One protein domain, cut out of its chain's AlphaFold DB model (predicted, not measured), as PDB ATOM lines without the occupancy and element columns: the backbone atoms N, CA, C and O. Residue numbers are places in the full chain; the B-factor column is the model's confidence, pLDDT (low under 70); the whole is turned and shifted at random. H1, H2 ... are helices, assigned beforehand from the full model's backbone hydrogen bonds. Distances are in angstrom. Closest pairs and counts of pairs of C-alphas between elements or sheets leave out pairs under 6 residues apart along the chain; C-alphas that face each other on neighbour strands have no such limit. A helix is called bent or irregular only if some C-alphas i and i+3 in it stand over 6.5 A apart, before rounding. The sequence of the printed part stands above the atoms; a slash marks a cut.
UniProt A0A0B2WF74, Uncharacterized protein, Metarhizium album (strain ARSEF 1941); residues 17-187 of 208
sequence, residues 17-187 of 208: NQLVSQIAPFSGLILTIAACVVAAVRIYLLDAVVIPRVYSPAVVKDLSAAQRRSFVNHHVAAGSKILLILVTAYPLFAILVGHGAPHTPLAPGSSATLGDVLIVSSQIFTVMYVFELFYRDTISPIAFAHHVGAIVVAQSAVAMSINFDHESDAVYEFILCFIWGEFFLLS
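What this domain is: This is residues 17 to 187 of the 208 residues of an uncharacterized protein of Metarhizium album (strain ARSEF 1941) (UniProt A0A0B2WF74). Helix H4 forms the core, surrounded by H1, H3, H5 and H6, with H1 and H6 on opposite sides of it; tiny H2 caps the tip where H1 and H3 extend beyond this core. The 171 printed residues include six named helices, H1 to H6, and no named strand: all helix. The whole is compact, radius of gyration of the C-alphas 17.6 A, spanning 55 by 39 by 29 A.

How they stand to each other: H1, residues 24 to 54, touches H4, residues 114 to 135, with residues 24 to 38 alone, closest C-alphas Leu 31 and Gln 123, 5.0 A. H2, residues 57 to 61, touches no helix. H3, residues 65 to 96, forms a hairpin with H4 at 18 degrees, closest C-alphas Pro 91 and Leu 114, 5.1 A. H4 and H5, residues 141 to 162, form another at 27 degrees, closest C-alphas Thr 126 and Ile 151, 5.4 A. H5 touches H6, residues 170 to 185, with residues 153 to 161 alone, closest C-alphas Ser 161 and Ala 170, 4.9 A, a hairpin at 32 degrees. H4 and H6 are near each other; H1 and H6 are apart. In H2, H4, H5 and H6 every O i to N i+4 pair is within hydrogen-bond range; H1 has 19 of 27, H3 26 of 28.

Where its parts are: H1 begins at C-alpha 24 (-52.829, -52.770, -4.497) and measures 37.7 A; H3 measures 44.7 A, H4 31.5 A, H5 31.6 A. H6 ends at C-alpha 185 (-47.388, -52.835, -27.458). H1 is irregular, C-alphas 25 and 28 being 7.9 A apart; H3 only just, C-alphas 87 and 90 being 6.7 A apart.

The domain as a whole: The farthest C-alphas, Ala 58 and Asp 165, are 58.0 A apart. The printed part has no cut. The link H3 to H4 is long, 17 residues. Residues 181 to 187 have pLDDT under 70.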
ATOM      1  N   ASN A  17     -55.051 -68.057  -6.407       77.44
ATOM      2  CA  ASN A  17     -55.833 -66.836  -6.314       77.44
ATOM      3  C   ASN A  17     -55.625 -66.206  -4.930       77.44
ATOM      4  O   ASN A  17     -56.097 -66.712  -3.914       77.44
ATOM      5  N   GLN A  18     -54.828 -65.146  -4.896       80.12
ATOM      6  CA  GLN A  18     -54.387 -64.451  -3.693       80.12
ATOM      7  C   GLN A  18     -54.168 -62.979  -4.030       80.12
ATOM      8  O   GLN A  18     -54.052 -62.617  -5.201       80.12
ATOM      9  N   LEU A  19     -54.019 -62.135  -3.013       81.19
ATOM     10  CA  LEU A  19     -53.684 -60.735  -3.230       81.19
ATOM     11  C   LEU A  19     -52.420 -60.597  -4.100       81.19
ATOM     12  O   LEU A  19     -51.344 -61.076  -3.734       81.19
ATOM     13  N   VAL A  20     -52.550 -59.912  -5.238       86.19
ATOM     14  CA  VAL A  20     -51.444 -59.704  -6.190       86.19
ATOM     15  C   VAL A  20     -50.301 -58.926  -5.543       86.19
ATOM     16  O   VAL A  20     -49.132 -59.213  -5.783       86.19
ATOM     17  N   SER A  21     -50.631 -57.932  -4.722       90.88
ATOM     18  CA  SER A  21     -49.650 -57.098  -4.043       90.88
ATOM     19  C   SER A  21     -50.268 -56.387  -2.842       90.88
ATOM     20  O   SER A  21     -51.421 -55.954  -2.874       90.88
ATOM     21  N   GLN A  22     -49.459 -56.203  -1.798       91.38
ATOM     22  CA  GLN A  22     -49.847 -55.477  -0.587       91.38
ATOM     23  C   GLN A  22     -50.084 -53.981  -0.839       91.38
ATOM     24  O   GLN A  22     -50.776 -53.335  -0.055       91.38
ATOM     25  N   ILE A  23     -49.543 -53.419  -1.930       93.06
ATOM     26  CA  ILE A  23     -49.752 -52.008  -2.285       93.06
ATOM     27  C   ILE A  23     -50.983 -51.791  -3.177       93.06
ATOM     28  O   ILE A  23     -51.351 -50.643  -3.420       93.06
ATOM     29  N   ALA A  24     -51.648 -52.860  -3.635       91.94
ATOM     30  CA  ALA A  24     -52.829 -52.770  -4.497       91.94
ATOM     31  C   ALA A  24     -53.964 -51.893  -3.917       91.94
ATOM     32  O   ALA A  24     -54.505 -51.085  -4.674       91.94
ATOM     33  N   PRO A  25     -54.281 -51.920  -2.600       93.81
ATOM     34  CA  PRO A  25     -55.281 -51.019  -2.010       93.81
ATOM     35  C   PRO A  25     -54.949 -49.522  -2.134       93.81
ATOM     36  O   PRO A  25     -55.839 -48.681  -2.030       93.81
ATOM     37  N   PHE A  26     -53.684 -49.169  -2.382       94.62
ATOM     38  CA  PHE A  26     -53.236 -47.791  -2.604       94.62
ATOM     39  C   PHE A  26     -53.203 -47.408  -4.092       94.62
ATOM     40  O   PHE A  26     -52.615 -46.385  -4.449       94.62
ATOM     41  N   SER A  27     -53.834 -48.189  -4.976       93.38
ATOM     42  CA  SER A  27     -53.843 -47.976  -6.432       93.38
ATOM     43  C   SER A  27     -54.231 -46.554  -6.841       93.38
ATOM     44  O   SER A  27     -53.551 -45.972  -7.680       93.38
ATOM     45  N   GLY A  28     -55.237 -45.944  -6.206       94.19
ATOM     46  CA  GLY A  28     -55.622 -44.554  -6.488       94.19
ATOM     47  C   GLY A  28     -54.527 -43.531  -6.151       94.19
ATOM     48  O   GLY A  28     -54.315 -42.566  -6.891       94.19
ATOM     49  N   LEU A  29     -53.770 -43.761  -5.072       96.19
ATOM     50  CA  LEU A  29     -52.620 -42.927  -4.714       96.19
ATOM     51  C   LEU A  29     -51.469 -43.140  -5.704       96.19
ATOM     52  O   LEU A  29     -50.887 -42.168  -6.181       96.19
ATOM     53  N   ILE A  30     -51.179 -44.395  -6.058       96.69
ATOM     54  CA  ILE A  30     -50.145 -44.752  -7.042       96.69
ATOM     55  C   ILE A  30     -50.472 -44.134  -8.407       96.69
ATOM     56  O   ILE A  30     -49.595 -43.537  -9.025       96.69
ATOM     57  N   LEU A  31     -51.730 -44.201  -8.846       96.06
ATOM     58  CA  LEU A  31     -52.218 -43.572 -10.073       96.06
ATOM     59  C   LEU A  31     -51.992 -42.058 -10.054       96.06
ATOM     60  O   LEU A  31     -51.493 -41.493 -11.024       96.06
ATOM     61  N   THR A  32     -52.306 -41.407  -8.933       96.81
ATOM     62  CA  THR A  32     -52.108 -39.960  -8.761       96.81
ATOM     63  C   THR A  32     -50.627 -39.588  -8.831       96.81
ATOM     64  O   THR A  32     -50.250 -38.674  -9.564       96.81
ATOM     65  N   ILE A  33     -49.767 -40.327  -8.125       97.06
ATOM     66  CA  ILE A  33     -48.313 -40.121  -8.161       97.06
ATOM     67  C   ILE A  33     -47.784 -40.334  -9.585       97.06
ATOM     68  O   ILE A  33     -47.042 -39.492 -10.092       97.06
ATOM     69  N   ALA A  34     -48.200 -41.408 -10.259       96.12
ATOM     70  CA  ALA A  34     -47.820 -41.687 -11.640       96.12
ATOM     71  C   ALA A  34     -48.252 -40.554 -12.585       96.12
ATOM     72  O   ALA A  34     -47.459 -40.122 -13.420       96.12
ATOM     73  N   ALA A  35     -49.457 -40.002 -12.412       95.56
ATOM     74  CA  ALA A  35     -49.945 -38.870 -13.197       95.56
ATOM     75  C   ALA A  35     -49.087 -37.616 -12.990       95.56
ATOM     76  O   ALA A  35     -48.713 -36.960 -13.966       95.56
ATOM     77  N   CYS A  36     -48.709 -37.313 -11.745       96.25
ATOM     78  CA  CYS A  36     -47.795 -36.214 -11.435       96.25
ATOM     79  C   CYS A  36     -46.411 -36.419 -12.068       96.25
ATOM     80  O   CYS A  36     -45.862 -35.484 -12.653       96.25
ATOM     81  N   VAL A  37     -45.855 -37.632 -11.994       95.25
ATOM     82  CA  VAL A  37     -44.545 -37.957 -12.580       95.25
ATOM     83  C   VAL A  37     -44.583 -37.839 -14.103       95.25
ATOM     84  O   VAL A  37     -43.725 -37.173 -14.680       95.25
ATOM     85  N   VAL A  38     -45.594 -38.407 -14.765       93.12
ATOM     86  CA  VAL A  38     -45.753 -38.312 -16.226       93.12
ATOM     87  C   VAL A  38     -45.958 -36.860 -16.665       93.12
ATOM     88  O   VAL A  38     -45.345 -36.423 -17.641       93.12
ATOM     89  N   ALA A  39     -46.740 -36.068 -15.921       91.75
ATOM     90  CA  ALA A  39     -46.884 -34.632 -16.171       91.75
ATOM     91  C   ALA A  39     -45.541 -33.892 -16.063       91.75
ATOM     92  O   ALA A  39     -45.210 -33.086 -16.936       91.75
ATOM     93  N   ALA A  40     -44.755 -34.180 -15.023       93.12
ATOM     94  CA  ALA A  40     -43.448 -33.572 -14.817       93.12
ATOM     95  C   ALA A  40     -42.462 -33.958 -15.931       93.12
ATOM     96  O   ALA A  40     -41.792 -33.086 -16.483       93.12
ATOM     97  N   VAL A  41     -42.424 -35.236 -16.326       91.56
ATOM     98  CA  VAL A  41     -41.615 -35.722 -17.454       91.56
ATOM     99  C   VAL A  41     -42.024 -35.026 -18.749       91.56
ATOM    100  O   VAL A  41     -41.169 -34.527 -19.476       91.56
ATOM    101  N   ARG A  42     -43.324 -34.913 -19.031       90.81
ATOM    102  CA  ARG A  42     -43.824 -34.201 -20.212       90.81
ATOM    103  C   ARG A  42     -43.337 -32.750 -20.246       90.81
ATOM    104  O   ARG A  42     -42.818 -32.311 -21.267       90.81
ATOM    105  N   ILE A  43     -43.544 -32.004 -19.161       89.00
ATOM    106  CA  ILE A  43     -43.317 -30.552 -19.121       89.00
ATOM    107  C   ILE A  43     -41.823 -30.231 -19.030       89.00
ATOM    108  O   ILE A  43     -41.301 -29.463 -19.834       89.00
ATOM    109  N   TYR A  44     -41.129 -30.817 -18.055       91.25
ATOM    110  CA  TYR A  44     -39.770 -30.408 -17.702       91.25
ATOM    111  C   TYR A  44     -38.689 -31.199 -18.430       91.25
ATOM    112  O   TYR A  44     -37.609 -30.663 -18.659       91.25
ATOM    113  N   LEU A  45     -38.960 -32.449 -18.815       90.00
ATOM    114  CA  LEU A  45     -37.988 -33.256 -19.548       90.00
ATOM    115  C   LEU A  45     -38.249 -33.201 -21.053       90.00
ATOM    116  O   LEU A  45     -37.391 -32.769 -21.814       90.00
ATOM    117  N   LEU A  46     -39.432 -33.594 -21.518       87.19
ATOM    118  CA  LEU A  46     -39.681 -33.661 -22.955       87.19
ATOM    119  C   LEU A  46     -39.787 -32.268 -23.579       87.19
ATOM    120  O   LEU A  46     -38.977 -31.939 -24.445       87.19
ATOM    121  N   ASP A  47     -40.728 -31.440 -23.122       84.50
ATOM    122  CA  ASP A  47     -41.007 -30.151 -23.767       84.50
ATOM    123  C   ASP A  47     -39.854 -29.147 -23.620       84.50
ATOM    124  O   ASP A  47     -39.533 -28.432 -24.571       84.50
ATOM    125  N   ALA A  48     -39.205 -29.113 -22.450       85.06
ATOM    126  CA  ALA A  48     -38.141 -28.152 -22.156       85.06
ATOM    127  C   ALA A  48     -36.724 -28.631 -22.521       85.06
ATOM    128  O   ALA A  48     -35.860 -27.801 -22.807       85.06
ATOM    129  N   VAL A  49     -36.448 -29.943 -22.500       86.69
ATOM    130  CA  VAL A  49     -35.072 -30.467 -22.608       86.69
ATOM    131  C   VAL A  49     -34.866 -31.319 -23.854       86.69
ATOM    132  O   VAL A  49     -33.922 -31.043 -24.594       86.69
ATOM    133  N   VAL A  50     -35.695 -32.338 -24.085       85.81
ATOM    134  CA  VAL A  50     -35.482 -33.332 -25.151       85.81
ATOM    135  C   VAL A  50     -35.892 -32.781 -26.508       85.81
ATOM    136  O   VAL A  50     -35.080 -32.792 -27.429       85.81
ATOM    137  N   ILE A  51     -37.113 -32.253 -26.641       84.75
ATOM    138  CA  ILE A  51     -37.611 -31.788 -27.940       84.75
ATOM    139  C   ILE A  51     -36.724 -30.687 -28.541       84.75
ATOM    140  O   ILE A  51     -36.330 -30.836 -29.698       84.75
ATOM    141  N   PRO A  52     -36.319 -29.639 -27.793       83.25
ATOM    142  CA  PRO A  52     -35.459 -28.592 -28.343       83.25
ATOM    143  C   PRO A  52     -34.037 -29.058 -28.694       83.25
ATOM    144  O   PRO A  52     -33.362 -28.384 -29.465       83.25
ATOM    145  N   ARG A  53     -33.554 -30.166 -28.108       84.69
ATOM    146  CA  ARG A  53     -32.195 -30.689 -28.345       84.69
ATOM    147  C   ARG A  53     -32.127 -31.749 -29.438       84.69
ATOM    148  O   ARG A  53     -31.113 -31.836 -30.119       84.69
ATOM    149  N   VAL A  54     -33.162 -32.577 -29.564       86.12
ATOM    150  CA  VAL A  54     -33.186 -33.719 -30.492       86.12
ATOM    151  C   VAL A  54     -33.771 -33.328 -31.849       86.12
ATOM    152  O   VAL A  54     -33.337 -33.852 -32.871       86.12
ATOM    153  N   TYR A  55     -34.727 -32.396 -31.881       83.31
ATOM    154  CA  TYR A  55     -35.387 -31.980 -33.116       83.31
ATOM    155  C   TYR A  55     -34.840 -30.651 -33.627       83.31
ATOM    156  O   TYR A  55     -34.581 -29.725 -32.859       83.31
ATOM    157  N   SER A  56     -34.699 -30.544 -34.951       79.06
ATOM    158  CA  SER A  56     -34.262 -29.302 -35.591       79.06
ATOM    159  C   SER A  56     -35.240 -28.159 -35.275       79.06
ATOM    160  O   SER A  56     -36.457 -28.358 -35.378       79.06
ATOM    161  N   PRO A  57     -34.748 -26.942 -34.967       73.69
ATOM    162  CA  PRO A  57     -35.593 -25.776 -34.716       73.69
ATOM    163  C   PRO A  57     -36.595 -25.481 -35.837       73.69
ATOM    164  O   PRO A  57     -37.671 -24.966 -35.559       73.69
ATOM    165  N   ALA A  58     -36.276 -25.834 -37.088       71.00
ATOM    166  CA  ALA A  58     -37.191 -25.686 -38.220       71.00
ATOM    167  C   ALA A  58     -38.449 -26.566 -38.073       71.00
ATOM    168  O   ALA A  58     -39.559 -26.085 -38.260       71.00
ATOM    169  N   VAL A  59     -38.284 -27.820 -37.638       70.25
ATOM    170  CA  VAL A  59     -39.395 -28.770 -37.442       70.25
ATOM    171  C   VAL A  59     -40.296 -28.333 -36.291       70.25
ATOM    172  O   VAL A  59     -41.508 -28.482 -36.363       70.25
ATOM    173  N   VAL A  60     -39.717 -27.779 -35.224       70.12
ATOM    174  CA  VAL A  60     -40.480 -27.353 -34.040       70.12
ATOM    175  C   VAL A  60     -41.213 -26.028 -34.282       70.12
ATOM    176  O   VAL A  60     -42.298 -25.830 -33.738       70.12
ATOM    177  N   LYS A  61     -40.645 -25.127 -35.094       72.38
ATOM    178  CA  LYS A  61     -41.193 -23.787 -35.358       72.38
ATOM    179  C   LYS A  61     -42.441 -23.805 -36.245       72.38
ATOM    180  O   LYS A  61     -43.290 -22.932 -36.089       72.38
ATOM    181  N   ASP A  62     -42.568 -24.805 -37.111       75.88
ATOM    182  CA  ASP A  62     -43.695 -24.932 -38.043       75.88
ATOM    183  C   ASP A  62     -44.922 -25.634 -37.425       75.88
ATOM    184  O   ASP A  62     -45.979 -25.714 -38.052       75.88
ATOM    185  N   LEU A  63     -44.821 -26.129 -36.184       76.31
ATOM    186  CA  LEU A  63     -45.934 -26.778 -35.488       76.31
ATOM    187  C   LEU A  63     -46.830 -25.749 -34.794       76.31
ATOM    188  O   LEU A  63     -46.373 -24.932 -33.993       76.31
ATOM    189  N   SER A  64     -48.143 -25.857 -35.008       81.31
ATOM    190  CA  SER A  64     -49.117 -25.140 -34.183       81.31
ATOM    191  C   SER A  64     -49.032 -25.588 -32.717       81.31
ATOM    192  O   SER A  64     -48.567 -26.690 -32.408       81.31
ATOM    193  N   ALA A  65     -49.532 -24.772 -31.782       80.50
ATOM    194  CA  ALA A  65     -49.539 -25.126 -30.358       80.50
ATOM    195  C   ALA A  65     -50.235 -26.477 -30.090       80.50
ATOM    196  O   ALA A  65     -49.772 -27.272 -29.273       80.50
ATOM    197  N   ALA A  66     -51.312 -26.756 -30.824       78.00
ATOM    198  CA  ALA A  66     -52.012 -28.032 -30.819       78.00
ATOM    199  C   ALA A  66     -51.135 -29.196 -31.304       78.00
ATOM    200  O   ALA A  66     -50.989 -30.207 -30.612       78.00
ATOM    201  N   GLN A  67     -50.497 -29.037 -32.466       80.25
ATOM    202  CA  GLN A  67     -49.629 -30.063 -33.044       80.25
ATOM    203  C   GLN A  67     -48.416 -30.340 -32.154       80.25
ATOM    204  O   GLN A  67     -48.068 -31.500 -31.952       80.25
ATOM    205  N   ARG A  68     -47.821 -29.303 -31.549       81.81
ATOM    206  CA  ARG A  68     -46.717 -29.445 -30.592       81.81
ATOM    207  C   ARG A  68     -47.148 -30.234 -29.356       81.81
ATOM    208  O   ARG A  68     -46.443 -31.153 -28.955       81.81
ATOM    209  N   ARG A  69     -48.325 -29.946 -28.780       81.19
ATOM    210  CA  ARG A  69     -48.857 -30.723 -27.642       81.19
ATOM    211  C   ARG A  69     -49.063 -32.194 -28.000       81.19
ATOM    212  O   ARG A  69     -48.624 -33.050 -27.236       81.19
ATOM    213  N   SER A  70     -49.676 -32.467 -29.149       81.44
ATOM    214  CA  SER A  70     -49.900 -33.830 -29.647       81.44
ATOM    215  C   SER A  70     -48.578 -34.568 -29.891       81.44
ATOM    216  O   SER A  70     -48.411 -35.712 -29.474       81.44
ATOM    217  N   PHE A  71     -47.590 -33.882 -30.470       83.38
ATOM    218  CA  PHE A  71     -46.259 -34.422 -30.729       83.38
ATOM    219  C   PHE A  71     -45.516 -34.812 -29.446       83.38
ATOM    220  O   PHE A  71     -45.011 -35.929 -29.342       83.38
ATOM    221  N   VAL A  72     -45.487 -33.935 -28.438       85.88
ATOM    222  CA  VAL A  72     -44.883 -34.262 -27.134       85.88
ATOM    223  C   VAL A  72     -45.634 -35.407 -26.463       85.88
ATOM    224  O   VAL A  72     -45.013 -36.310 -25.910       85.88
ATOM    225  N   ASN A  73     -46.965 -35.411 -26.541       85.31
ATOM    226  CA  ASN A  73     -47.763 -36.479 -25.954       85.31
ATOM    227  C   ASN A  73     -47.503 -37.836 -26.623       85.31
ATOM    228  O   ASN A  73     -47.454 -38.853 -25.942       85.31
ATOM    229  N   HIS A  74     -47.237 -37.852 -27.930       86.12
ATOM    230  CA  HIS A  74     -46.827 -39.067 -28.630       86.12
ATOM    231  C   HIS A  74     -45.497 -39.624 -28.099       86.12
ATOM    232  O   HIS A  74     -45.350 -40.835 -27.973       86.12
ATOM    233  N   HIS A  75     -44.554 -38.760 -27.709       88.19
ATOM    234  CA  HIS A  75     -43.306 -39.190 -27.066       88.19
ATOM    235  C   HIS A  75     -43.532 -39.728 -25.658       88.19
ATOM    236  O   HIS A  75     -42.911 -40.720 -25.286       88.19
ATOM    237  N   VAL A  76     -44.426 -39.102 -24.885       89.06
ATOM    238  CA  VAL A  76     -44.837 -39.626 -23.574       89.06
ATOM    239  C   VAL A  76     -45.416 -41.026 -23.742       89.06
ATOM    240  O   VAL A  76     -44.996 -41.938 -23.032       89.06
ATOM    241  N   ALA A  77     -46.314 -41.216 -24.710       88.12
ATOM    242  CA  ALA A  77     -46.919 -42.508 -24.995       88.12
ATOM    243  C   ALA A  77     -45.865 -43.538 -25.420       88.12
ATOM    244  O   ALA A  77     -45.718 -44.560 -24.761       88.12
ATOM    245  N   ALA A  78     -45.063 -43.245 -26.447       86.56
ATOM    246  CA  ALA A  78     -44.014 -44.146 -26.921       86.56
ATOM    247  C   ALA A  78     -42.999 -44.503 -25.818       86.56
ATOM    248  O   ALA A  78     -42.669 -45.672 -25.633       86.56
ATOM    249  N   GLY A  79     -42.550 -43.515 -25.040       88.81
ATOM    250  CA  GLY A  79     -41.636 -43.726 -23.919       88.81
ATOM    251  C   GLY A  79     -42.248 -44.578 -22.808       88.81
ATOM    252  O   GLY A  79     -41.592 -45.490 -22.310       88.81
ATOM    253  N   SER A  80     -43.516 -44.337 -22.464       90.50
ATOM    254  CA  SER A  80     -44.246 -45.135 -21.470       90.50
ATOM    255  C   SER A  80     -44.410 -46.579 -21.934       90.50
ATOM    256  O   SER A  80     -44.157 -47.490 -21.159       90.50
ATOM    257  N   LYS A  81     -44.748 -46.799 -23.210       87.44
ATOM    258  CA  LYS A  81     -44.843 -48.136 -23.814       87.44
ATOM    259  C   LYS A  81     -43.517 -48.896 -23.707       87.44
ATOM    260  O   LYS A  81     -43.506 -50.024 -23.226       87.44
ATOM    261  N   ILE A  82     -42.397 -48.267 -24.080       89.19
ATOM    262  CA  ILE A  82     -41.060 -48.877 -23.974       89.19
ATOM    263  C   ILE A  82     -40.715 -49.195 -22.516       89.19
ATOM    264  O   ILE A  82     -40.263 -50.300 -22.220       89.19
ATOM    265  N   LEU A  83     -40.944 -48.246 -21.602       91.44
ATOM    266  CA  LEU A  83     -40.703 -48.444 -20.174       91.44
ATOM    267  C   LEU A  83     -41.506 -49.632 -19.638       91.44
ATOM    268  O   LEU A  83     -40.944 -50.469 -18.940       91.44
ATOM    269  N   LEU A  84     -42.794 -49.705 -19.983       91.31
ATOM    270  CA  LEU A  84     -43.677 -50.781 -19.551       91.31
ATOM    271  C   LEU A  84     -43.151 -52.131 -20.023       91.31
ATOM    272  O   LEU A  84     -42.907 -52.963 -19.164       91.31
ATOM    273  N   ILE A  85     -42.846 -52.310 -21.315       89.12
ATOM    274  CA  ILE A  85     -42.283 -53.574 -21.834       89.12
ATOM    275  C   ILE A  85     -41.039 -53.992 -21.039       89.12
ATOM    276  O   ILE A  85     -40.917 -55.141 -20.625       89.12
ATOM    277  N   LEU A  86     -40.102 -53.067 -20.811       90.31
ATOM    278  CA  LEU A  86     -38.851 -53.386 -20.119       90.31
ATOM    279  C   LEU A  86     -39.074 -53.771 -18.652       90.31
ATOM    280  O   LEU A  86     -38.411 -54.674 -18.144       90.31
ATOM    281  N   VAL A  87     -39.988 -53.081 -17.972       91.38
ATOM    282  CA  VAL A  87     -40.257 -53.270 -16.542       91.38
ATOM    283  C   VAL A  87     -41.162 -54.478 -16.286       91.38
ATOM    284  O   VAL A  87     -40.973 -55.159 -15.279       91.38
ATOM    285  N   THR A  88     -42.107 -54.781 -17.181       91.38
ATOM    286  CA  THR A  88     -43.063 -55.890 -17.023       91.38
ATOM    287  C   THR A  88     -42.544 -57.213 -17.556       91.38
ATOM    288  O   THR A  88     -42.961 -58.248 -17.036       91.38
ATOM    289  N   ALA A  89     -41.595 -57.207 -18.501       89.38
ATOM    290  CA  ALA A  89     -41.052 -58.430 -19.081       89.38
ATOM    291  C   ALA A  89     -40.575 -59.411 -18.000       89.38
ATOM    292  O   ALA A  89     -41.047 -60.544 -17.941       89.38
ATOM    293  N   TYR A  90     -39.679 -58.987 -17.102       90.50
ATOM    294  CA  TYR A  90     -39.155 -59.894 -16.077       90.50
ATOM    295  C   TYR A  90     -40.243 -60.429 -15.123       90.50
ATOM    296  O   TYR A  90     -40.353 -61.652 -15.015       90.50
ATOM    297  N   PRO A  91     -41.072 -59.585 -14.468       90.75
ATOM    298  CA  PRO A  91     -42.160 -60.061 -13.618       90.75
ATOM    299  C   PRO A  91     -43.109 -61.037 -14.316       90.75
ATOM    300  O   PRO A  91     -43.446 -62.068 -13.738       90.75
ATOM    301  N   LEU A  92     -43.502 -60.757 -15.561       88.94
ATOM    302  CA  LEU A  92     -44.422 -61.617 -16.302       88.94
ATOM    303  C   LEU A  92     -43.777 -62.945 -16.680       88.94
ATOM    304  O   LEU A  92     -44.362 -63.989 -16.414       88.94
ATOM    305  N   PHE A  93     -42.558 -62.943 -17.226       88.62
ATOM    306  CA  PHE A  93     -41.863 -64.191 -17.550       88.62
ATOM    307  C   PHE A  93     -41.606 -65.042 -16.304       88.62
ATOM    308  O   PHE A  93     -41.813 -66.256 -16.342       88.62
ATOM    309  N   ALA A  94     -41.206 -64.426 -15.189       87.88
ATOM    310  CA  ALA A  94     -40.983 -65.138 -13.935       87.88
ATOM    311  C   ALA A  94     -42.264 -65.824 -13.431       87.88
ATOM    312  O   ALA A  94     -42.209 -66.984 -13.018       87.88
ATOM    313  N   ILE A  95     -43.412 -65.146 -13.519       87.62
ATOM    314  CA  ILE A  95     -44.710 -65.696 -13.108       87.62
ATOM    315  C   ILE A  95     -45.197 -66.777 -14.084       87.62
ATOM    316  O   ILE A  95     -45.576 -67.866 -13.660       87.62
ATOM    317  N   LEU A  96     -45.144 -66.524 -15.395       85.50
ATOM    318  CA  LEU A  96     -45.684 -67.429 -16.418       85.50
ATOM    319  C   LEU A  96     -44.911 -68.745 -16.541       85.50
ATOM    320  O   LEU A  96     -45.514 -69.796 -16.760       85.50
ATOM    321  N   VAL A  97     -43.586 -68.705 -16.388       84.94
ATOM    322  CA  VAL A  97     -42.732 -69.906 -16.424       84.94
ATOM    323  C   VAL A  97     -42.767 -70.655 -15.079       84.94
ATOM    324  O   VAL A  97     -42.216 -71.746 -14.956       84.94
ATOM    325  N   GLY A  98     -43.443 -70.110 -14.060       78.44
ATOM    326  CA  GLY A  98     -43.554 -70.721 -12.735       78.44
ATOM    327  C   GLY A  98     -42.285 -70.596 -11.886       78.44
ATOM    328  O   GLY A  98     -42.105 -71.348 -10.933       78.44
ATOM    329  N   HIS A  99     -41.395 -69.659 -12.226       78.81
ATOM    330  CA  HIS A  99     -40.185 -69.348 -11.456       78.81
ATOM    331  C   HIS A  99     -40.455 -68.373 -10.295       78.81
ATOM    332  O   HIS A  99     -39.572 -68.138  -9.470       78.81
ATOM    333  N   GLY A 100     -41.661 -67.808 -10.217       80.75
ATOM    334  CA  GLY A 100     -42.097 -66.922  -9.148       80.75
ATOM    335  C   GLY A 100     -43.615 -66.782  -9.097       80.75
ATOM    336  O   GLY A 100     -44.338 -67.219  -9.987       80.75
ATOM    337  N   ALA A 101     -44.089 -66.155  -8.032       85.94
ATOM    338  CA  ALA A 101     -45.469 -65.741  -7.830       85.94
ATOM    339  C   ALA A 101     -45.503 -64.213  -7.628       85.94
ATOM    340  O   ALA A 101     -44.447 -63.607  -7.426       85.94
ATOM    341  N   PRO A 102     -46.677 -63.557  -7.636       86.69
ATOM    342  CA  PRO A 102     -46.755 -62.108  -7.426       86.69
ATOM    343  C   PRO A 102     -46.025 -61.615  -6.161       86.69
ATOM    344  O   PRO A 102     -45.403 -60.561  -6.180       86.69
ATOM    345  N   HIS A 103     -45.994 -62.408  -5.089       90.69
ATOM    346  CA  HIS A 103     -45.298 -62.079  -3.839       90.69
ATOM    347  C   HIS A 103     -43.779 -62.359  -3.849       90.69
ATOM    348  O   HIS A 103     -43.099 -62.107  -2.856       90.69
ATOM    349  N   THR A 104     -43.223 -62.904  -4.934       89.94
ATOM    350  CA  THR A 104     -41.781 -63.153  -5.047       89.94
ATOM    351  C   THR A 104     -41.014 -61.823  -5.067       89.94
ATOM    352  O   THR A 104     -41.432 -60.899  -5.768       89.94
ATOM    353  N   PRO A 105     -39.893 -61.690  -4.331       92.94
ATOM    354  CA  PRO A 105     -39.039 -60.506  -4.406       92.94
ATOM    355  C   PRO A 105     -38.513 -60.265  -5.826       92.94
ATOM    356  O   PRO A 105     -38.075 -61.199  -6.492       92.94
ATOM    357  N   LEU A 106     -38.493 -59.004  -6.266       91.38
ATOM    358  CA  LEU A 106     -38.004 -58.605  -7.592       91.38
ATOM    359  C   LEU A 106     -36.526 -58.960  -7.817       91.38
ATOM    360  O   LEU A 106     -36.111 -59.271  -8.928       91.38
ATOM    361  N   ALA A 107     -35.729 -58.890  -6.757       90.69
ATOM    362  CA  ALA A 107     -34.321 -59.245  -6.750       90.69
ATOM    363  C   ALA A 107     -33.946 -59.819  -5.374       90.69
ATOM    364  O   ALA A 107     -34.646 -59.547  -4.391       90.69
ATOM    365  N   PRO A 108     -32.841 -60.578  -5.259       88.31
ATOM    366  CA  PRO A 108     -32.360 -61.057  -3.968       88.31
ATOM    367  C   PRO A 108     -32.171 -59.896  -2.977       88.31
ATOM    368  O   PRO A 108     -31.421 -58.962  -3.245       88.31
ATOM    369  N   GLY A 109     -32.877 -59.941  -1.843       88.44
ATOM    370  CA  GLY A 109     -32.841 -58.892  -0.814       88.44
ATOM    371  C   GLY A 109     -33.733 -57.667  -1.074       88.44
ATOM    372  O   GLY A 109     -33.734 -56.748  -0.260       88.44
ATOM    373  N   SER A 110     -34.501 -57.641  -2.167       90.12
ATOM    374  CA  SER A 110     -35.472 -56.576  -2.447       90.12
ATOM    375  C   SER A 110     -36.706 -56.685  -1.549       90.12
ATOM    376  O   SER A 110     -37.249 -57.773  -1.368       90.12
ATOM    377  N   SER A 111     -37.198 -55.548  -1.052       92.56
ATOM    378  CA  SER A 111     -38.520 -55.455  -0.417       92.56
ATOM    379  C   SER A 111     -39.661 -55.339  -1.431       92.56
ATOM    380  O   SER A 111     -40.800 -55.626  -1.088       92.56
ATOM    381  N   ALA A 112     -39.366 -54.902  -2.659       93.50
ATOM    382  CA  ALA A 112     -40.339 -54.848  -3.744       93.50
ATOM    383  C   ALA A 112     -40.551 -56.243  -4.338       93.50
ATOM    384  O   ALA A 112     -39.577 -56.957  -4.609       93.50
ATOM    385  N   THR A 113     -41.813 -56.591  -4.566       95.25
ATOM    386  CA  THR A 113     -42.251 -57.858  -5.156       95.25
ATOM    387  C   THR A 113     -42.579 -57.717  -6.644       95.25
ATOM    388  O   THR A 113     -42.756 -56.608  -7.154       95.25
ATOM    389  N   LEU A 114     -42.679 -58.842  -7.357       93.56
ATOM    390  CA  LEU A 114     -43.114 -58.863  -8.759       93.56
ATOM    391  C   LEU A 114     -44.500 -58.221  -8.930       93.56
ATOM    392  O   LEU A 114     -44.716 -57.442  -9.856       93.56
ATOM    393  N   GLY A 115     -45.418 -58.492  -8.005       92.25
ATOM    394  CA  GLY A 115     -46.763 -57.932  -7.978       92.25
ATOM    395  C   GLY A 115     -46.779 -56.424  -7.748       92.25
ATOM    396  O   GLY A 115     -47.561 -55.733  -8.394       92.25
ATOM    397  N   ASP A 116     -45.892 -55.890  -6.897       95.19
ATOM    398  CA  ASP A 116     -45.776 -54.436  -6.695       95.19
ATOM    399  C   ASP A 116     -45.399 -53.735  -8.004       95.19
ATOM    400  O   ASP A 116     -45.999 -52.724  -8.376       95.19
ATOM    401  N   VAL A 117     -44.441 -54.310  -8.738       95.06
ATOM    402  CA  VAL A 117     -44.019 -53.797 -10.047       95.06
ATOM    403  C   VAL A 117     -45.167 -53.842 -11.049       95.06
ATOM    404  O   VAL A 117     -45.383 -52.863 -11.767       95.06
ATOM    405  N   LEU A 118     -45.939 -54.930 -11.084       94.56
ATOM    406  CA  LEU A 118     -47.099 -55.040 -11.968       94.56
ATOM    407  C   LEU A 118     -48.206 -54.043 -11.590       94.56
ATOM    408  O   LEU A 118     -48.736 -53.373 -12.470       94.56
ATOM    409  N   ILE A 119     -48.521 -53.847 -10.306       95.50
ATOM    410  CA  ILE A 119     -49.514 -52.844  -9.883       95.50
ATOM    411  C   ILE A 119     -49.089 -51.436 -10.305       95.50
ATOM    412  O   ILE A 119     -49.888 -50.715 -10.907       95.50
ATOM    413  N   VAL A 120     -47.834 -51.052 -10.051       96.12
ATOM    414  CA  VAL A 120     -47.303 -49.744 -10.470       96.12
ATOM    415  C   VAL A 120     -47.355 -49.599 -11.991       96.12
ATOM    416  O   VAL A 120     -47.791 -48.564 -12.497       96.12
ATOM    417  N   SER A 121     -46.985 -50.648 -12.727       95.12
ATOM    418  CA  SER A 121     -47.021 -50.661 -14.194       95.12
ATOM    419  C   SER A 121     -48.444 -50.504 -14.738       95.12
ATOM    420  O   SER A 121     -48.658 -49.726 -15.665       95.12
ATOM    421  N   SER A 122     -49.439 -51.153 -14.123       94.81
ATOM    422  CA  SER A 122     -50.858 -51.000 -14.489       94.81
ATOM    423  C   SER A 122     -51.341 -49.553 -14.312       94.81
ATOM    424  O   SER A 122     -52.046 -49.004 -15.168       94.81
ATOM    425  N   GLN A 123     -50.893 -48.876 -13.247       96.56
ATOM    426  CA  GLN A 123     -51.218 -47.462 -13.055       96.56
ATOM    427  C   GLN A 123     -50.518 -46.560 -14.080       96.56
ATOM    428  O   GLN A 123     -51.161 -45.670 -14.630       96.56
ATOM    429  N   ILE A 124     -49.245 -46.808 -14.410       95.00
ATOM    430  CA  ILE A 124     -48.528 -46.064 -15.466       95.00
ATOM    431  C   ILE A 124     -49.231 -46.229 -16.823       95.00
ATOM    432  O   ILE A 124     -49.452 -45.240 -17.523       95.00
ATOM    433  N   PHE A 125     -49.638 -47.452 -17.170       93.50
ATOM    434  CA  PHE A 125     -50.429 -47.745 -18.367       93.50
ATOM    435  C   PHE A 125     -51.748 -46.962 -18.395       93.50
ATOM    436  O   PHE A 125     -52.082 -46.331 -19.400       93.50
ATOM    437  N   THR A 126     -52.468 -46.938 -17.272       95.00
ATOM    438  CA  THR A 126     -53.719 -46.179 -17.143       95.00
ATOM    439  C   THR A 126     -53.476 -44.684 -17.360       95.00
ATOM    440  O   THR A 126     -54.166 -44.054 -18.160       95.00
ATOM    441  N   VAL A 127     -52.462 -44.115 -16.699       95.44
ATOM    442  CA  VAL A 127     -52.096 -42.698 -16.849       95.44
ATOM    443  C   VAL A 127     -51.738 -42.361 -18.292       95.44
ATOM    444  O   VAL A 127     -52.177 -41.328 -18.796       95.44
ATOM    445  N   MET A 128     -50.980 -43.216 -18.977       92.94
ATOM    446  CA  MET A 128     -50.618 -43.008 -20.378       92.94
ATOM    447  C   MET A 128     -51.865 -42.824 -21.256       92.94
ATOM    448  O   MET A 128     -51.944 -41.842 -21.995       92.94
ATOM    449  N   TYR A 129     -52.863 -43.707 -21.140       91.12
ATOM    450  CA  TYR A 129     -54.096 -43.591 -21.926       91.12
ATOM    451  C   TYR A 129     -54.968 -42.405 -21.518       91.12
ATOM    452  O   TYR A 129     -55.568 -41.759 -22.379       91.12
ATOM    453  N   VAL A 130     -54.993 -42.055 -20.229       92.69
ATOM    454  CA  VAL A 130     -55.639 -40.825 -19.757       92.69
ATOM    455  C   VAL A 130     -55.008 -39.597 -20.428       92.69
ATOM    456  O   VAL A 130     -55.718 -38.721 -20.925       92.69
ATOM    457  N   PHE A 131     -53.679 -39.543 -20.516       88.88
ATOM    458  CA  PHE A 131     -52.975 -38.453 -21.191       88.88
ATOM    459  C   PHE A 131     -53.241 -38.438 -22.701       88.88
ATOM    460  O   PHE A 131     -53.460 -37.369 -23.268       88.88
ATOM    461  N   GLU A 132     -53.280 -39.591 -23.370       87.00
ATOM    462  CA  GLU A 132     -53.667 -39.651 -24.787       87.00
ATOM    463  C   GLU A 132     -55.074 -39.114 -25.051       87.00
ATOM    464  O   GLU A 132     -55.263 -38.405 -26.041       87.00
ATOM    465  N   LEU A 133     -56.032 -39.376 -24.159       87.81
ATOM    466  CA  LEU A 133     -57.394 -38.857 -24.271       87.81
ATOM    467  C   LEU A 133     -57.465 -37.335 -24.091       87.81
ATOM    468  O   LEU A 133     -58.161 -36.669 -24.854       87.81
ATOM    469  N   PHE A 134     -56.747 -36.774 -23.115       85.81
ATOM    470  CA  PHE A 134     -56.831 -35.339 -22.810       85.81
ATOM    471  C   PHE A 134     -55.974 -34.446 -23.714       85.81
ATOM    472  O   PHE A 134     -56.308 -33.277 -23.901       85.81
ATOM    473  N   TYR A 135     -54.863 -34.953 -24.254       81.19
ATOM    474  CA  TYR A 135     -53.913 -34.141 -25.025       81.19
ATOM    475  C   TYR A 135     -53.994 -34.338 -26.544       81.19
ATOM    476  O   TYR A 135     -53.313 -33.613 -27.277       81.19
ATOM    477  N   ARG A 136     -54.813 -35.278 -27.040       75.25
ATOM    478  CA  ARG A 136     -55.129 -35.364 -28.472       75.25
ATOM    479  C   ARG A 136     -56.146 -34.298 -28.862       75.25
ATOM    480  O   ARG A 136     -57.226 -34.214 -28.298       75.25
ATOM    481  N   ASP A 137     -55.803 -33.543 -29.899       71.38
ATOM    482  CA  ASP A 137     -56.683 -32.530 -30.492       71.38
ATOM    483  C   ASP A 137     -57.871 -33.164 -31.240       71.38
ATOM    484  O   ASP A 137     -58.981 -32.642 -31.220       71.38
ATOM    485  N   THR A 138     -57.648 -34.313 -31.886       76.06
ATOM    486  CA  THR A 138     -58.693 -35.108 -32.534       76.06
ATOM    487  C   THR A 138     -58.447 -36.591 -32.288       76.06
ATOM    488  O   THR A 138     -57.334 -37.100 -32.441       76.06
ATOM    489  N   ILE A 139     -59.498 -37.300 -31.889       80.19
ATOM    490  CA  ILE A 139     -59.482 -38.746 -31.702       80.19
ATOM    491  C   ILE A 139     -60.694 -39.347 -32.408       80.19
ATOM    492  O   ILE A 139     -61.791 -38.791 -32.360       80.19
ATOM    493  N   SER A 140     -60.498 -40.462 -33.112       86.56
ATOM    494  CA  SER A 140     -61.621 -41.166 -33.728       86.56
ATOM    495  C   SER A 140     -62.500 -41.798 -32.639       86.56
ATOM    496  O   SER A 140     -61.978 -42.197 -31.596       86.56
ATOM    497  N   PRO A 141     -63.815 -41.965 -32.867       86.12
ATOM    498  CA  PRO A 141     -64.691 -42.631 -31.900       86.12
ATOM    499  C   PRO A 141     -64.211 -44.039 -31.518       86.12
ATOM    500  O   PRO A 141     -64.324 -44.441 -30.366       86.12
ATOM    501  N   ILE A 142     -63.617 -44.762 -32.474       86.69
ATOM    502  CA  ILE A 142     -63.056 -46.102 -32.258       86.69
ATOM    503  C   ILE A 142     -61.828 -46.034 -31.343       86.69
ATOM    504  O   ILE A 142     -61.740 -46.800 -30.388       86.69
ATOM    505  N   ALA A 143     -60.901 -45.103 -31.590       83.38
ATOM    506  CA  ALA A 143     -59.724 -44.931 -30.737       83.38
ATOM    507  C   ALA A 143     -60.106 -44.442 -29.332       83.38
ATOM    508  O   ALA A 143     -59.536 -44.895 -28.345       83.38
ATOM    509  N   PHE A 144     -61.111 -43.568 -29.226       87.31
ATOM    510  CA  PHE A 144     -61.656 -43.132 -27.943       87.31
ATOM    511  C   PHE A 144     -62.229 -44.312 -27.151       87.31
ATOM    512  O   PHE A 144     -61.836 -44.530 -26.006       87.31
ATOM    513  N   ALA A 145     -63.107 -45.107 -27.774       89.12
ATOM    514  CA  ALA A 145     -63.682 -46.297 -27.155       89.12
ATOM    515  C   ALA A 145     -62.601 -47.307 -26.749       89.12
ATOM    516  O   ALA A 145     -62.685 -47.890 -25.672       89.12
ATOM    517  N   HIS A 146     -61.562 -47.469 -27.570       88.75
ATOM    518  CA  HIS A 146     -60.425 -48.326 -27.259       88.75
ATOM    519  C   HIS A 146     -59.658 -47.848 -26.015       88.75
ATOM    520  O   HIS A 146     -59.445 -48.641 -25.103       88.75
ATOM    521  N   HIS A 147     -59.287 -46.565 -25.926       90.81
ATOM    522  CA  HIS A 147     -58.558 -46.046 -24.762       90.81
ATOM    523  C   HIS A 147     -59.399 -46.097 -23.482       90.81
ATOM    524  O   HIS A 147     -58.899 -46.508 -22.436       90.81
ATOM    525  N   VAL A 148     -60.682 -45.727 -23.556       92.50
ATOM    526  CA  VAL A 148     -61.600 -45.832 -22.410       92.50
ATOM    527  C   VAL A 148     -61.762 -47.289 -21.988       92.50
ATOM    528  O   VAL A 148     -61.664 -47.589 -20.801       92.50
ATOM    529  N   GLY A 149     -61.945 -48.203 -22.944       90.81
ATOM    530  CA  GLY A 149     -62.018 -49.637 -22.680       90.81
ATOM    531  C   GLY A 149     -60.753 -50.168 -22.004       90.81
ATOM    532  O   GLY A 149     -60.853 -50.862 -20.999       90.81
ATOM    533  N   ALA A 150     -59.570 -49.782 -22.491       91.19
ATOM    534  CA  ALA A 150     -58.291 -50.170 -21.901       91.19
ATOM    535  C   ALA A 150     -58.143 -49.677 -20.451       91.19
ATOM    536  O   ALA A 150     -57.711 -50.438 -19.587       91.19
ATOM    537  N   ILE A 151     -58.545 -48.432 -20.166       93.88
ATOM    538  CA  ILE A 151     -58.547 -47.874 -18.805       93.88
ATOM    539  C   ILE A 151     -59.505 -48.658 -17.902       93.88
ATOM    540  O   ILE A 151     -59.116 -49.061 -16.809       93.88
ATOM    541  N   VAL A 152     -60.742 -48.885 -18.353       95.00
ATOM    542  CA  VAL A 152     -61.763 -49.589 -17.563       95.00
ATOM    543  C   VAL A 152     -61.316 -51.013 -17.254       95.00
ATOM    544  O   VAL A 152     -61.355 -51.407 -16.097       95.00
ATOM    545  N   VAL A 153     -60.827 -51.760 -18.246       93.25
ATOM    546  CA  VAL A 153     -60.343 -53.134 -18.043       93.25
ATOM    547  C   VAL A 153     -59.165 -53.170 -17.068       93.25
ATOM    548  O   VAL A 153     -59.186 -53.959 -16.127       93.25
ATOM    549  N   ALA A 154     -58.176 -52.282 -17.224       92.94
ATOM    550  CA  ALA A 154     -57.021 -52.236 -16.327       92.94
ATOM    551  C   ALA A 154     -57.418 -51.915 -14.875       92.94
ATOM    552  O   ALA A 154     -56.929 -52.553 -13.942       92.94
ATOM    553  N   GLN A 155     -58.323 -50.953 -14.672       95.31
ATOM    554  CA  GLN A 155     -58.789 -50.577 -13.337       95.31
ATOM    555  C   GLN A 155     -59.704 -51.643 -12.720       95.31
ATOM    556  O   GLN A 155     -59.577 -51.924 -11.529       95.31
ATOM    557  N   SER A 156     -60.558 -52.291 -13.518       92.88
ATOM    558  CA  SER A 156     -61.366 -53.431 -13.072       92.88
ATOM    559  C   SER A 156     -60.488 -54.596 -12.628       92.88
ATOM    560  O   SER A 156     -60.697 -55.121 -11.541       92.88
ATOM    561  N   ALA A 157     -59.447 -54.938 -13.393       91.56
ATOM    562  CA  ALA A 157     -58.516 -56.002 -13.025       91.56
ATOM    563  C   ALA A 157     -57.796 -55.709 -11.698       91.56
ATOM    564  O   ALA A 157     -57.624 -56.597 -10.865       91.56
ATOM    565  N   VAL A 158     -57.418 -54.448 -11.453       92.81
ATOM    566  CA  VAL A 158     -56.856 -54.026 -10.160       92.81
ATOM    567  C   VAL A 158     -57.897 -54.162  -9.047       92.81
ATOM    568  O   VAL A 158     -57.585 -54.725  -7.999       92.81
ATOM    569  N   ALA A 159     -59.128 -53.697  -9.256       92.50
ATOM    570  CA  ALA A 159     -60.197 -53.797  -8.262       92.50
ATOM    571  C   ALA A 159     -60.521 -55.258  -7.902       92.50
ATOM    572  O   ALA A 159     -60.614 -55.596  -6.723       92.50
ATOM    573  N   MET A 160     -60.606 -56.135  -8.902       89.38
ATOM    574  CA  MET A 160     -60.817 -57.571  -8.709       89.38
ATOM    575  C   MET A 160     -59.637 -58.217  -7.986       89.38
ATOM    576  O   MET A 160     -59.850 -58.994  -7.063       89.38
ATOM    577  N   SER A 161     -58.395 -57.827  -8.308       88.56
ATOM    578  CA  SER A 161     -57.201 -58.332  -7.614       88.56
ATOM    579  C   SER A 161     -57.178 -58.014  -6.114       88.56
ATOM    580  O   SER A 161     -56.576 -58.755  -5.338       88.56
ATOM    581  N   ILE A 162     -57.836 -56.925  -5.700       88.81
ATOM    582  CA  ILE A 162     -58.000 -56.554  -4.288       88.81
ATOM    583  C   ILE A 162     -59.116 -57.387  -3.647       88.81
ATOM    584  O   ILE A 162     -58.976 -57.802  -2.501       88.81
ATOM    585  N   ASN A 163     -60.195 -57.662  -4.382       87.56
ATOM    586  CA  ASN A 163     -61.340 -58.450  -3.921       87.56
ATOM    587  C   ASN A 163     -61.225 -59.952  -4.260       87.56
ATOM    588  O   ASN A 163     -62.229 -60.616  -4.518       87.56
ATOM    589  N   PHE A 164     -60.004 -60.493  -4.265       84.50
ATOM    590  CA  PHE A 164     -59.726 -61.873  -4.679       84.50
ATOM    591  C   PHE A 164     -60.482 -62.927  -3.843       84.50
ATOM    592  O   PHE A 164     -60.755 -64.013  -4.342       84.50
ATOM    593  N   ASP A 165     -60.871 -62.609  -2.603       81.19
ATOM    594  CA  ASP A 165     -61.664 -63.505  -1.747       81.19
ATOM    595  C   ASP A 165     -63.057 -63.817  -2.326       81.19
ATOM    596  O   ASP A 165     -63.616 -64.881  -2.057       81.19
ATOM    597  N   HIS A 166     -63.622 -62.905  -3.124       83.31
ATOM    598  CA  HIS A 166     -64.923 -63.083  -3.778       83.31
ATOM    599  C   HIS A 166     -64.800 -63.451  -5.263       83.31
ATOM    600  O   HIS A 166     -65.769 -63.930  -5.846       83.31
ATOM    601  N   GLU A 167     -63.625 -63.250  -5.861       81.94
ATOM    602  CA  GLU A 167     -63.370 -63.416  -7.293       81.94
ATOM    603  C   GLU A 167     -62.322 -64.513  -7.516       81.94
ATOM    604  O   GLU A 167     -61.125 -64.269  -7.365       81.94
ATOM    605  N   SER A 168     -62.759 -65.723  -7.883       74.31
ATOM    606  CA  SER A 168     -61.905 -66.925  -7.964       74.31
ATOM    607  C   SER A 168     -60.750 -66.831  -8.964       74.31
ATOM    608  O   SER A 168     -59.751 -67.527  -8.791       74.31
ATOM    609  N   ASP A 169     -60.871 -65.964  -9.972       80.38
ATOM    610  CA  ASP A 169     -59.922 -65.843 -11.082       80.38
ATOM    611  C   ASP A 169     -59.210 -64.480 -11.132       80.38
ATOM    612  O   ASP A 169     -58.561 -64.140 -12.123       80.38
ATOM    613  N   ALA A 170     -59.270 -63.698 -10.051       82.62
ATOM    614  CA  ALA A 170     -58.776 -62.320 -10.024       82.62
ATOM    615  C   ALA A 170     -57.296 -62.178 -10.423       82.62
ATOM    616  O   ALA A 170     -56.927 -61.269 -11.172       82.62
ATOM    617  N   VAL A 171     -56.428 -63.081  -9.956       82.50
ATOM    618  CA  VAL A 171     -55.000 -63.058 -10.326       82.50
ATOM    619  C   VAL A 171     -54.804 -63.417 -11.800       82.50
ATOM    620  O   VAL A 171     -53.966 -62.810 -12.469       82.50
ATOM    621  N   TYR A 172     -55.581 -64.368 -12.326       83.50
ATOM    622  CA  TYR A 172     -55.512 -64.750 -13.737       83.50
ATOM    623  C   TYR A 172     -55.916 -63.598 -14.636       83.50
ATOM    624  O   TYR A 172     -55.174 -63.267 -15.556       83.50
ATOM    625  N   GLU A 173     -57.041 -62.950 -14.346       85.25
ATOM    626  CA  GLU A 173     -57.502 -61.802 -15.119       85.25
ATOM    627  C   GLU A 173     -56.496 -60.655 -15.088       85.25
ATOM    628  O   GLU A 173     -56.209 -60.054 -16.126       85.25
ATOM    629  N   PHE A 174     -55.884 -60.396 -13.930       87.88
ATOM    630  CA  PHE A 174     -54.846 -59.383 -13.809       87.88
ATOM    631  C   PHE A 174     -53.626 -59.696 -14.685       87.88
ATOM    632  O   PHE A 174     -53.182 -58.837 -15.445       87.88
ATOM    633  N   ILE A 175     -53.105 -60.928 -14.652       86.69
ATOM    634  CA  ILE A 175     -51.971 -61.333 -15.500       86.69
ATOM    635  C   ILE A 175     -52.358 -61.360 -16.987       86.69
ATOM    636  O   ILE A 175     -51.586 -60.906 -17.832       86.69
ATOM    637  N   LEU A 176     -53.564 -61.822 -17.326       85.62
ATOM    638  CA  LEU A 176     -54.077 -61.815 -18.697       85.62
ATOM    639  C   LEU A 176     -54.205 -60.393 -19.251       85.62
ATOM    640  O   LEU A 176     -53.901 -60.185 -20.424       85.62
ATOM    641  N   CYS A 177     -54.568 -59.409 -18.423       88.50
ATOM    642  CA  CYS A 177     -54.571 -58.001 -18.825       88.50
ATOM    643  C   CYS A 177     -53.181 -57.527 -19.264       88.50
ATOM    644  O   CYS A 177     -53.072 -56.787 -20.241       88.50
ATOM    645  N   PHE A 178     -52.116 -57.983 -18.600       85.50
ATOM    646  CA  PHE A 178     -50.748 -57.677 -19.017       85.50
ATOM    647  C   PHE A 178     -50.364 -58.370 -20.317       85.50
ATOM    648  O   PHE A 178     -49.819 -57.718 -21.199       85.50
ATOM    649  N   ILE A 179     -50.688 -59.656 -20.468       81.44
ATOM    650  CA  ILE A 179     -50.412 -60.391 -21.710       81.44
ATOM    651  C   ILE A 179     -51.125 -59.714 -22.884       81.44
ATOM    652  O   ILE A 179     -50.509 -59.425 -23.909       81.44
ATOM    653  N   TRP A 180     -52.413 -59.401 -22.724       77.19
ATOM    654  CA  TRP A 180     -53.194 -58.695 -23.737       77.19
ATOM    655  C   TRP A 180     -52.623 -57.300 -24.032       77.19
ATOM    656  O   TRP A 180     -52.510 -56.912 -25.197       77.19
ATOM    657  N   GLY A 181     -52.191 -56.579 -22.993       68.62
ATOM    658  CA  GLY A 181     -51.499 -55.300 -23.115       68.62
ATOM    659  C   GLY A 181     -50.185 -55.395 -23.899       68.62
ATOM    660  O   GLY A 181     -49.960 -54.591 -24.798       68.62
ATOM    661  N   GLU A 182     -49.336 -56.391 -23.636       63.56
ATOM    662  CA  GLU A 182     -48.054 -56.578 -24.334       63.56
ATOM    663  C   GLU A 182     -48.226 -56.941 -25.816       63.56
ATOM    664  O   GLU A 182     -47.509 -56.402 -26.663       63.56
ATOM    665  N   PHE A 183     -49.224 -57.764 -26.162       51.62
ATOM    666  CA  PHE A 183     -49.583 -58.027 -27.565       51.62
ATOM    667  C   PHE A 183     -49.987 -56.751 -28.319       51.62
ATOM    668  O   PHE A 183     -49.785 -56.657 -29.531       51.62
ATOM    669  N   PHE A 184     -50.504 -55.747 -27.610       51.28
ATOM    670  CA  PHE A 184     -50.828 -54.444 -28.182       51.28
ATOM    671  C   PHE A 184     -49.587 -53.553 -28.356       51.28
ATOM    672  O   PHE A 184     -49.457 -52.865 -29.367       51.28
ATOM    673  N   LEU A 185     -48.636 -53.610 -27.417       52.91
ATOM    674  CA  LEU A 185     -47.388 -52.835 -27.458       52.91
ATOM    675  C   LEU A 185     -46.414 -53.293 -28.555       52.91
ATOM    676  O   LEU A 185     -45.636 -52.483 -29.060       52.91
ATOM    677  N   LEU A 186     -46.467 -54.571 -28.938       49.03
ATOM    678  CA  LEU A 186     -45.648 -55.147 -30.008       49.03
ATOM    679  C   LEU A 186     -46.263 -54.996 -31.404       49.03
ATOM    680  O   LEU A 186     -45.595 -55.316 -32.387       49.03
ATOM    681  N   SER A 187     -47.508 -54.519 -31.518       42.41
ATOM    682  CA  SER A 187     -48.168 -54.347 -32.811       42.41
ATOM    683  C   SER A 187     -47.555 -53.153 -33.564       42.41
ATOM    684  O   SER A 187     -47.777 -52.001 -33.178       42.41
TER     685      SER A 187